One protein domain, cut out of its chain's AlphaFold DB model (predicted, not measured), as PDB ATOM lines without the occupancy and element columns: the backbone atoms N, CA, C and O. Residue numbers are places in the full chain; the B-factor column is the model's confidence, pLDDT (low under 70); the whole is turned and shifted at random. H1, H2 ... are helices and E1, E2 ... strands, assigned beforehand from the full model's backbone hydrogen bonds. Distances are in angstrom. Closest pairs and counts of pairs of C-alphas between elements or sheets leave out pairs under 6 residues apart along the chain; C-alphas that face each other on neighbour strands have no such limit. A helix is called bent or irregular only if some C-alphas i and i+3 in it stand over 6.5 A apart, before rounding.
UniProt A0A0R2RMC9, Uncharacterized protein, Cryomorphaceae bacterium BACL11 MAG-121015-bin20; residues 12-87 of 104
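This is residues 12 to 87 of the 104 residues of an uncharacterized protein of Cryomorphaceae bacterium BACL11 MAG-121015-bin20 (UniProt A0A0R2RMC9). Two small parts lie far from each other, joined by a long, mostly stretched link: at one end the short helices H1 and H2, with H2 folding back loosely after a tight link so that the two run opposite ways, and at the other end a twisted four-stranded sheet, E1 to E4, which forms the larger part, with the short helix H3 grazing it. The printed part has 76 residues with three named helices and four named strands, in the order H1 H2 E1 E2 E3 E4 H3. The sheet is mixed, with the order E1 E4 E3 E2. The class is mixed, helices and strands, though under half of the residues, 34 of 76, are in named elements. The whole is extended, a rod spanning 53 by 26 by 17 A, with a radius of gyration of the C-alphas of 19.4 A.

H1 is residues 12 to 19, 10.5 A from first to last C-alpha, beginning at C-alpha 12 (193.651, 181.700, 104.121). H2 is residues 24 to 29, 10.1 A long, and is irregular, but only just: C-alphas 25 and 28 are 7.0 A apart. E1 is residues 51 to 53, beginning at C-alpha 51 (182.109, 185.228, 137.102). E2 is residues 65 to 69, 11.5 A; E3 is residues 72 to 75, 9.5 A; E4 is residues 79 to 82, 10.1 A. H3 is residues 83 to 86, ending at C-alpha 86 (168.752, 181.657, 129.571).

H1 and H2 are close but not clearly touching; their closest C-alphas, those of Ser 19 and Lys 27, are 7.6 A apart. They run opposite ways at a steep tilt of 36 degrees, only just past shallow. Neither is on the sheet. In the sheet, the edge strand E1 is parallel to E4, with N 80 and O 51 at 2.8 A. E2, E3 and E4 form a meander, each strand the antiparallel neighbour of the one before. In the hairpin E2 and E3, N 66 and O 74 are 2.8 A apart; in the hairpin E3 and E4, N 75 and O 79 are 2.8 A apart. From edge to edge the strands' lines turn by 93 degrees. H3 is on the sheet but only grazes it, with residues 83 to 85. Each O i to N i+4 pair of H1 is within hydrogen-bond range; H2 has 0 of 2, with 2 of 3 O i to N i+3 pairs within range, and H3 is too short for an O i to N i+4 pair.

The C-alphas farthest apart, those of Glu 24 and Thr 60, are 53.5 A apart. The printed part has no cut. The long links are H2 to E1, 21 residues, and E1 to E2, 11 residues. The mean pLDDT of the printed part is 93.3, and no printed residue is under 70.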
ATOM      1  N   VAL A  12     193.642 181.948 105.568       93.38
ATOM      2  CA  VAL A  12     193.651 181.700 104.121       93.38
ATOM      3  C   VAL A  12     194.465 180.450 103.832       93.38
ATOM      4  O   VAL A  12     193.965 179.535 103.178       93.38
ATOM      5  N   LYS A  13     195.657 180.351 104.425       94.50
ATOM      6  CA  LYS A  13     196.495 179.156 104.319       94.50
ATOM      7  C   LYS A  13     195.774 177.904 104.827       94.50
ATOM      8  O   LYS A  13     195.760 176.882 104.146       94.50
ATOM      9  N   ILE A  14     195.114 177.989 105.985       94.44
ATOM     10  CA  ILE A  14     194.344 176.862 106.543       94.44
ATOM     11  C   ILE A  14     193.205 176.454 105.597       94.44
ATOM     12  O   ILE A  14     192.961 175.265 105.394       94.44
ATOM     13  N   LYS A  15     192.503 177.419 104.990       94.31
ATOM     14  CA  LYS A  15     191.448 177.132 104.010       94.31
ATOM     15  C   LYS A  15     192.002 176.380 102.800       94.31
ATOM     16  O   LYS A  15     191.378 175.411 102.370       94.31
ATOM     17  N   GLU A  16     193.143 176.794 102.260       93.38
ATOM     18  CA  GLU A  16     193.794 176.127 101.124       93.38
ATOM     19  C   GLU A  16     194.195 174.685 101.468       93.38
ATOM     20  O   GLU A  16     193.861 173.757 100.727       93.38
ATOM     21  N   GLU A  17     194.818 174.483 102.633       95.56
ATOM     22  CA  GLU A  17     195.219 173.162 103.136       95.56
ATOM     23  C   GLU A  17     194.024 172.228 103.370       95.56
ATOM     24  O   GLU A  17     194.113 171.031 103.117       95.56
ATOM     25  N   LEU A  18     192.880 172.743 103.826       94.62
ATOM     26  CA  LEU A  18     191.688 171.919 104.044       94.62
ATOM     27  C   LEU A  18     190.890 171.672 102.758       94.62
ATOM     28  O   LEU A  18     190.223 170.642 102.635       94.62
ATOM     29  N   SER A  19     190.980 172.575 101.779       94.56
ATOM     30  CA  SER A  19     190.231 172.480 100.518       94.56
ATOM     31  C   SER A  19     190.612 171.251  99.689       94.56
ATOM     32  O   SER A  19     189.767 170.716  98.972       94.56
ATOM     33  N   VAL A  20     191.848 170.746  99.811       95.44
ATOM     34  CA  VAL A  20     192.277 169.517  99.111       95.44
ATOM     35  C   VAL A  20     191.591 168.252  99.633       95.44
ATOM     36  O   VAL A  20     191.542 167.250  98.921       95.44
ATOM     37  N   HIS A  21     191.038 168.293 100.848       96.75
ATOM     38  CA  HIS A  21     190.337 167.169 101.468       96.75
ATOM     39  C   HIS A  21     188.826 167.171 101.196       96.75
ATOM     40  O   HIS A  21     188.133 166.234 101.589       96.75
ATOM     41  N   VAL A  22     188.302 168.202 100.524       96.38
ATOM     42  CA  VAL A  22     186.881 168.300 100.178       96.38
ATOM     43  C   VAL A  22     186.576 167.388  98.976       96.38
ATOM     44  O   VAL A  22     187.263 167.499  97.955       96.38
ATOM     45  N   PRO A  23     185.557 166.505  99.058       97.50
ATOM     46  CA  PRO A  23     185.116 165.679  97.932       97.50
ATOM     47  C   PRO A  23     184.814 166.504  96.681       97.50
ATOM     48  O   PRO A  23     184.322 167.630  96.782       97.50
ATOM     49  N   GLU A  24     185.071 165.937  95.502       96.44
ATOM     50  CA  GLU A  24     184.944 166.652  94.225       96.44
ATOM     51  C   GLU A  24     183.536 167.229  94.028       96.44
ATOM     52  O   GLU A  24     183.403 168.394  93.654       96.44
ATOM     53  N   GLU A  25     182.485 166.474  94.376       97.00
ATOM     54  CA  GLU A  25     181.102 166.954  94.263       97.00
ATOM     55  C   GLU A  25     180.798 168.188  95.136       97.00
ATOM     56  O   GLU A  25     179.876 168.947  94.828       97.00
ATOM     57  N   LEU A  26     181.578 168.418  96.200       97.00
ATOM     58  CA  LEU A  26     181.383 169.512  97.152       97.00
ATOM     59  C   LEU A  26     182.294 170.718  96.891       97.00
ATOM     60  O   LEU A  26     182.027 171.795  97.429       97.00
ATOM     61  N   LYS A  27     183.331 170.593  96.051       94.69
ATOM     62  CA  LYS A  27     184.279 171.693  95.778       94.69
ATOM     63  C   LYS A  27     183.610 172.941  95.208       94.69
ATOM     64  O   LYS A  27     184.063 174.049  95.479       94.69
ATOM     65  N   GLN A  28     182.500 172.777  94.489       95.44
ATOM     66  CA  GLN A  28     181.694 173.884  93.963       95.44
ATOM     67  C   GLN A  28     181.165 174.842  95.048       95.44
ATOM     68  O   GLN A  28     180.849 175.989  94.742       95.44
ATOM     69  N   TYR A  29     181.071 174.394  96.306       95.25
ATOM     70  CA  TYR A  29     180.609 175.211  97.433       95.25
ATOM     71  C   TYR A  29     181.739 175.976  98.136       95.25
ATOM     72  O   TYR A  29     181.473 176.756  99.053       95.25
ATOM     73  N   ILE A  30     182.996 175.777  97.729       94.38
ATOM     74  CA  ILE A  30     184.122 176.542  98.261       94.38
ATOM     75  C   ILE A  30     184.067 177.941  97.653       94.38
ATOM     76  O   ILE A  30     184.263 178.136  96.454       94.38
ATOM     77  N   LEU A  31     183.808 178.935  98.500       92.69
ATOM     78  CA  LEU A  31     183.797 180.329  98.076       92.69
ATOM     79  C   LEU A  31     185.203 180.748  97.615       92.69
ATOM     80  O   LEU A  31     186.167 180.461  98.325       92.69
ATOM     81  N   PRO A  32     185.352 181.458  96.485       90.88
ATOM     82  CA  PRO A  32     186.653 181.955  96.035       90.88
ATOM     83  C   PRO A  32     187.151 183.143  96.870       90.88
ATOM     84  O   PRO A  32     188.346 183.414  96.905       90.88
ATOM     85  N   ASP A  33     186.245 183.847  97.553       92.88
ATOM     86  CA  ASP A  33     186.595 184.967  98.418       92.88
ATOM     87  C   ASP A  33     187.356 184.483  99.665       92.88
ATOM     88  O   ASP A  33     186.915 183.584 100.390       92.88
ATOM     89  N   ASN A  34     188.522 185.089  99.882       91.75
ATOM     90  CA  ASN A  34     189.432 184.836 100.999       91.75
ATOM     91  C   ASN A  34     189.519 186.037 101.950       91.75
ATOM     92  O   ASN A  34     190.372 186.060 102.838       91.75
ATOM     93  N   THR A  35     188.658 187.041 101.776       93.25
ATOM     94  CA  THR A  35     188.625 188.216 102.642       93.25
ATOM     95  C   THR A  35     188.270 187.795 104.065       93.25
ATOM     96  O   THR A  35     187.168 187.324 104.347       93.25
ATOM     97  N   VAL A  36     189.223 187.958 104.983       91.31
ATOM     98  CA  VAL A  36     189.003 187.680 106.400       91.31
ATOM     99  C   VAL A  36     188.177 188.809 107.004       91.31
ATOM    100  O   VAL A  36     188.617 189.956 107.072       91.31
ATOM    101  N   THR A  37     186.988 188.470 107.491       90.88
ATOM    102  CA  THR A  37     186.143 189.408 108.230       90.88
ATOM    103  C   THR A  37     186.666 189.578 109.654       90.88
ATOM    104  O   THR A  37     186.515 188.692 110.498       90.88
ATOM    105  N   GLU A  38     187.253 190.738 109.945       89.69
ATOM    106  CA  GLU A  38     187.640 191.107 111.306       89.69
ATOM    107  C   GLU A  38     186.404 191.551 112.107       89.69
ATOM    108  O   GLU A  38     185.728 192.521 111.761       89.69
ATOM    109  N   ILE A  39     186.111 190.858 113.208       89.88
ATOM    110  CA  ILE A  39     184.995 191.204 114.095       89.88
ATOM    111  C   ILE A  39     185.538 191.956 115.309       89.88
ATOM    112  O   ILE A  39     186.224 191.380 116.158       89.88
ATOM    113  N   LYS A  40     185.182 193.239 115.421       90.00
ATOM    114  CA  LYS A  40     185.501 194.078 116.584       90.00
ATOM    115  C   LYS A  40     184.297 194.158 117.508       90.00
ATOM    116  O   LYS A  40     183.246 194.676 117.147       90.00
ATOM    117  N   TYR A  41     184.462 193.625 118.708       91.38
ATOM    118  CA  TYR A  41     183.426 193.639 119.732       91.38
ATOM    119  C   TYR A  41     183.465 194.958 120.516       91.38
ATOM    120  O   TYR A  41     184.556 195.363 120.923       91.38
ATOM    121  N   PRO A  42     182.320 195.614 120.780       93.81
ATOM    122  CA  PRO A  42     182.294 196.830 121.577       93.81
ATOM    123  C   PRO A  42     182.419 196.445 123.052       93.81
ATOM    124  O   PRO A  42     181.447 196.081 123.716       93.81
ATOM    125  N   VAL A  43     183.658 196.457 123.541       93.12
ATOM    126  CA  VAL A  43     184.001 196.131 124.924       93.12
ATOM    127  C   VAL A  43     184.904 197.215 125.482       93.12
ATOM    128  O   VAL A  43     186.027 197.395 125.020       93.12
ATOM    129  N   THR A  44     184.419 197.906 126.506       92.88
ATOM    130  CA  THR A  44     185.174 198.925 127.238       92.88
ATOM    131  C   THR A  44     186.190 198.276 128.172       92.88
ATOM    132  O   THR A  44     187.318 198.747 128.300       92.88
ATOM    133  N   LYS A  45     185.805 197.177 128.832       89.69
ATOM    134  CA  LYS A  45     186.667 196.455 129.773       89.69
ATOM    135  C   LYS A  45     186.364 194.962 129.771       89.69
ATOM    136  O   LYS A  45     185.221 194.550 129.951       89.69
ATOM    137  N   TYR A  46     187.410 194.153 129.612       91.12
ATOM    138  CA  TYR A  46     187.325 192.706 129.786       91.12
ATOM    139  C   TYR A  46     187.461 192.319 131.267       91.12
ATOM    140  O   TYR A  46     188.208 192.973 131.999       91.12
ATOM    141  N   PRO A  47     186.763 191.263 131.719       90.50
ATOM    142  CA  PRO A  47     186.837 190.787 133.088       90.50
ATOM    143  C   PRO A  47     188.212 190.184 133.367       90.50
ATOM    144  O   PRO A  47     188.723 189.399 132.565       90.50
ATOM    145  N   ASN A  48     188.777 190.478 134.537       90.25
ATOM    146  CA  ASN A  48     190.023 189.846 134.978       90.25
ATOM    147  C   ASN A  48     189.792 188.372 135.340       90.25
ATOM    148  O   ASN A  48     190.599 187.502 135.013       90.25
ATOM    149  N   LYS A  49     188.664 188.083 136.003       90.62
ATOM    150  CA  LYS A  49     188.249 186.727 136.367       90.62
ATOM    151  C   LYS A  49     186.770 186.524 136.074       90.62
ATOM    152  O   LYS A  49     185.924 187.079 136.754       90.62
ATOM    153  N   ILE A  50     186.460 185.660 135.114       91.75
ATOM    154  CA  ILE A  50     185.083 185.418 134.667       91.75
ATOM    155  C   ILE A  50     184.213 184.892 135.821       91.75
ATOM    156  O   ILE A  50     184.432 183.779 136.312       91.75
ATOM    157  N   LYS A  51     183.186 185.661 136.201       93.12
ATOM    158  CA  LYS A  51     182.109 185.228 137.102       93.12
ATOM    159  C   LYS A  51     180.817 185.060 136.308       93.12
ATOM    160  O   LYS A  51     180.137 186.031 135.996       93.12
ATOM    161  N   SER A  52     180.484 183.822 135.954       93.12
ATOM    162  CA  SER A  52     179.252 183.539 135.211       93.12
ATOM    163  C   SER A  52     178.023 183.722 136.102       93.12
ATOM    164  O   SER A  52     177.960 183.132 137.183       93.12
ATOM    165  N   VAL A  53     177.054 184.515 135.646       93.75
ATOM    166  CA  VAL A  53     175.783 184.746 136.348       93.75
ATOM    167  C   VAL A  53     174.678 183.912 135.707       93.75
ATOM    168  O   VAL A  53     174.620 183.795 134.480       93.75
ATOM    169  N   LYS A  54     173.802 183.339 136.543       93.12
ATOM    170  CA  LYS A  54     172.640 182.567 136.101       93.12
ATOM    171  C   LYS A  54     171.343 183.051 136.736       93.12
ATOM    172  O   LYS A  54     171.299 183.176 137.960       93.12
ATOM    173  N   LEU A  55     170.292 183.212 135.931       92.25
ATOM    174  CA  LEU A  55     168.967 183.620 136.420       92.25
ATOM    175  C   LEU A  55     168.354 182.597 137.387       92.25
ATOM    176  O   LEU A  55     167.696 182.996 138.339       92.25
ATOM    177  N   ASP A  56     168.673 181.303 137.236       90.50
ATOM    178  CA  ASP A  56     168.227 180.234 138.151       90.50
ATOM    179  C   ASP A  56     168.580 180.502 139.623       90.50
ATOM    180  O   ASP A  56     167.870 180.089 140.535       90.50
ATOM    181  N   ARG A  57     169.734 181.140 139.859       89.75
ATOM    182  CA  ARG A  57     170.258 181.428 141.206       89.75
ATOM    183  C   ARG A  57     170.059 182.882 141.603       89.75
ATOM    184  O   ARG A  57     170.073 183.203 142.788       89.75
ATOM    185  N   THR A  58     169.954 183.761 140.617       87.56
ATOM    186  CA  THR A  58     169.901 185.205 140.798       87.56
ATOM    187  C   THR A  58     168.871 185.752 139.808       87.56
ATOM    188  O   THR A  58     169.248 186.150 138.708       87.56
ATOM    189  N   PRO A  59     167.572 185.725 140.162       90.44
ATOM    190  CA  PRO A  59     166.481 186.025 139.230       90.44
ATOM    191  C   PRO A  59     166.469 187.484 138.763       90.44
ATOM    192  O   PRO A  59     165.911 187.788 137.714       90.44
ATOM    193  N   THR A  60     167.119 188.373 139.514       92.38
ATOM    194  CA  THR A  60     167.297 189.782 139.162       92.38
ATOM    195  C   THR A  60     168.772 190.061 138.919       92.38
ATOM    196  O   THR A  60     169.604 189.851 139.803       92.38
ATOM    197  N   LEU A  61     169.098 190.541 137.721       92.75
ATOM    198  CA  LEU A  61     170.453 190.908 137.330       92.75
ATOM    199  C   LEU A  61     170.506 192.393 136.985       92.75
ATOM    200  O   LEU A  61     169.966 192.820 135.973       92.75
ATOM    201  N   GLU A  62     171.217 193.149 137.812       93.56
ATOM    202  CA  GLU A  62     171.491 194.570 137.605       93.56
ATOM    203  C   GLU A  62     172.998 194.805 137.577       93.56
ATOM    204  O   GLU A  62     173.753 194.089 138.248       93.56
ATOM    205  N   GLY A  63     173.440 195.799 136.812       92.88
ATOM    206  CA  GLY A  63     174.840 196.200 136.722       92.88
ATOM    207  C   GLY A  63     175.116 197.099 135.524       92.88
ATOM    208  O   GLY A  63     174.264 197.307 134.660       92.88
ATOM    209  N   THR A  64     176.340 197.609 135.459       94.44
ATOM    210  CA  THR A  64     176.805 198.420 134.329       94.44
ATOM    211  C   THR A  64     177.227 197.519 133.174       94.44
ATOM    212  O   THR A  64     178.105 196.672 133.343       94.44
ATOM    213  N   LEU A  65     176.657 197.721 131.983       94.31
ATOM    214  CA  LEU A  65     177.096 197.032 130.770       94.31
ATOM    215  C   LEU A  65     178.454 197.584 130.311       94.31
ATOM    216  O   LEU A  65     178.560 198.721 129.862       94.31
ATOM    217  N   LEU A  66     179.497 196.762 130.410       95.06
ATOM    218  CA  LEU A  66     180.868 197.095 130.010       95.06
ATOM    219  C   LEU A  66     181.205 196.634 128.589       95.06
ATOM    220  O   LEU A  66     182.252 197.002 128.055       95.06
ATOM    221  N   GLY A  67     180.350 195.816 127.977       94.62
ATOM    222  CA  GLY A  67     180.498 195.414 126.588       94.62
ATOM    223  C   GLY A  67     179.698 194.182 126.212       94.62
ATOM    224  O   GLY A  67     179.069 193.540 127.055       94.62
ATOM    225  N   ILE A  68     179.788 193.820 124.935       94.69
ATOM    226  CA  ILE A  68     179.233 192.572 124.402       94.69
ATOM    227  C   ILE A  68     180.313 191.823 123.626       94.69
ATOM    228  O   ILE A  68     181.082 192.428 122.882       94.69
ATOM    229  N   LYS A  69     180.367 190.497 123.763       93.06
ATOM    230  CA  LYS A  69     181.232 189.634 122.949       93.06
ATOM    231  C   LYS A  69     180.473 188.382 122.534       93.06
ATOM    232  O   LYS A  69     180.326 187.449 123.318       93.06
ATOM    233  N   GLY A  70     179.989 188.362 121.293       92.44
ATOM    234  CA  GLY A  70     179.111 187.297 120.805       92.44
ATOM    235  C   GLY A  70     177.855 187.189 121.675       92.44
ATOM    236  O   GLY A  70     177.126 188.159 121.823       92.44
ATOM    237  N   GLN A  71     177.639 186.026 122.289       93.88
ATOM    238  CA  GLN A  71     176.486 185.750 123.163       93.88
ATOM    239  C   GLN A  71     176.640 186.238 124.617       93.88
ATOM    240  O   GLN A  71     175.795 185.940 125.463       93.88
ATOM    241  N   TYR A  72     177.741 186.915 124.939       95.25
ATOM    242  CA  TYR A  72     178.061 187.307 126.306       95.25
ATOM    243  C   TYR A  72     177.892 188.809 126.508       95.25
ATOM    244  O   TYR A  72     178.531 189.598 125.811       95.25
ATOM    245  N   LEU A  73     177.098 189.182 127.508       95.00
ATOM    246  CA  LEU A  73     177.096 190.525 128.080       95.00
ATOM    247  C   LEU A  73     178.143 190.573 129.195       95.00
ATOM    248  O   LEU A  73     178.173 189.696 130.066       95.00
ATOM    249  N   LEU A  74     179.017 191.571 129.150       95.56
ATOM    250  CA  LEU A  74     180.028 191.809 130.173       95.56
ATOM    251  C   LEU A  74     179.514 192.904 131.100       95.56
ATOM    252  O   LEU A  74     179.223 194.008 130.644       95.56
ATOM    253  N   LEU A  75     179.393 192.586 132.380       95.25
ATOM    254  CA  LEU A  75     178.919 193.491 133.414       95.25
ATOM    255  C   LEU A  75     180.077 193.877 134.346       95.25
ATOM    256  O   LEU A  75     181.172 193.308 134.285       95.25
ATOM    257  N   ASP A  76     179.834 194.851 135.213       94.75
ATOM    258  CA  ASP A  76     180.730 195.191 136.317       94.75
ATOM    259  C   ASP A  76     181.060 193.993 137.240       94.75
ATOM    260  O   ASP A  76     180.464 192.912 137.194       94.75
ATOM    261  N   GLU A  77     182.104 194.170 138.055       94.31
ATOM    262  CA  GLU A  77     182.615 193.164 139.003       94.31
ATOM    263  C   GLU A  77     183.068 191.830 138.382       94.31
ATOM    264  O   GLU A  77     183.051 190.778 139.036       94.31
ATOM    265  N   ASP A  78     183.515 191.887 137.126       93.06
ATOM    266  CA  ASP A  78     183.908 190.743 136.300       93.06
ATOM    267  C   ASP A  78     182.764 189.741 136.025       93.06
ATOM    268  O   ASP A  78     183.002 188.564 135.706       93.06
ATOM    269  N   ARG A  79     181.508 190.189 136.152       94.69
ATOM    270  CA  ARG A  79     180.328 189.365 135.881       94.69
ATOM    271  C   ARG A  79     180.115 189.212 134.381       94.69
ATOM    272  O   ARG A  79     180.224 190.155 133.605       94.69
ATOM    273  N   VAL A  80     179.796 187.994 133.967       95.44
ATOM    274  CA  VAL A  80     179.502 187.669 132.574       95.44
ATOM    275  C   VAL A  80     178.165 186.958 132.507       95.44
ATOM    276  O   VAL A  80     177.945 185.955 133.190       95.44
ATOM    277  N   PHE A  81     177.295 187.452 131.638       95.25
ATOM    278  CA  PHE A  81     175.986 186.878 131.395       95.25
ATOM    279  C   PHE A  81     175.932 186.264 129.997       95.25
ATOM    280  O   PHE A  81     176.069 186.960 128.994       95.25
ATOM    281  N   ASN A  82     175.764 184.942 129.925       94.81
ATOM    282  CA  ASN A  82     175.532 184.246 128.661       94.81
ATOM    283  C   ASN A  82     174.037 184.263 128.350       94.81
ATOM    284  O   ASN A  82     173.274 183.539 128.995       94.81
ATOM    285  N   ILE A  83     173.621 185.052 127.361       92.75
ATOM    286  CA  ILE A  83     172.197 185.212 127.058       92.75
ATOM    287  C   ILE A  83     171.568 183.908 126.558       92.75
ATOM    288  O   ILE A  83     170.458 183.567 126.950       92.75
ATOM    289  N   ARG A  84     172.318 183.109 125.784       93.56
ATOM    290  CA  ARG A  84     171.832 181.836 125.238       93.56
ATOM    291  C   ARG A  84     171.540 180.804 126.325       93.56
ATOM    292  O   ARG A  84     170.642 179.991 126.174       93.56
ATOM    293  N   SER A  85     172.275 180.835 127.437       92.75
ATOM    294  CA  SER A  85     172.036 179.915 128.560       92.75
ATOM    295  C   SER A  85     170.712 180.160 129.288       92.75
ATOM    296  O   SER A  85     170.366 179.369 130.158       92.75
ATOM    297  N   HIS A  86     170.005 181.238 128.952       92.31
ATOM    298  CA  HIS A  86     168.752 181.657 129.571       92.31
ATOM    299  C   HIS A  86     167.627 181.774 128.535       92.31
ATOM    300  O   HIS A  86     166.678 182.534 128.715       92.31
ATOM    301  N   GLU A  87     167.732 181.037 127.429       91.75
ATOM    302  CA  GLU A  87     166.613 180.883 126.504       91.75
ATOM    303  C   GLU A  87     165.402 180.258 127.223       91.75
ATOM    304  O   GLU A  87     165.552 179.395 128.088       91.75
TER     305      GLU A  87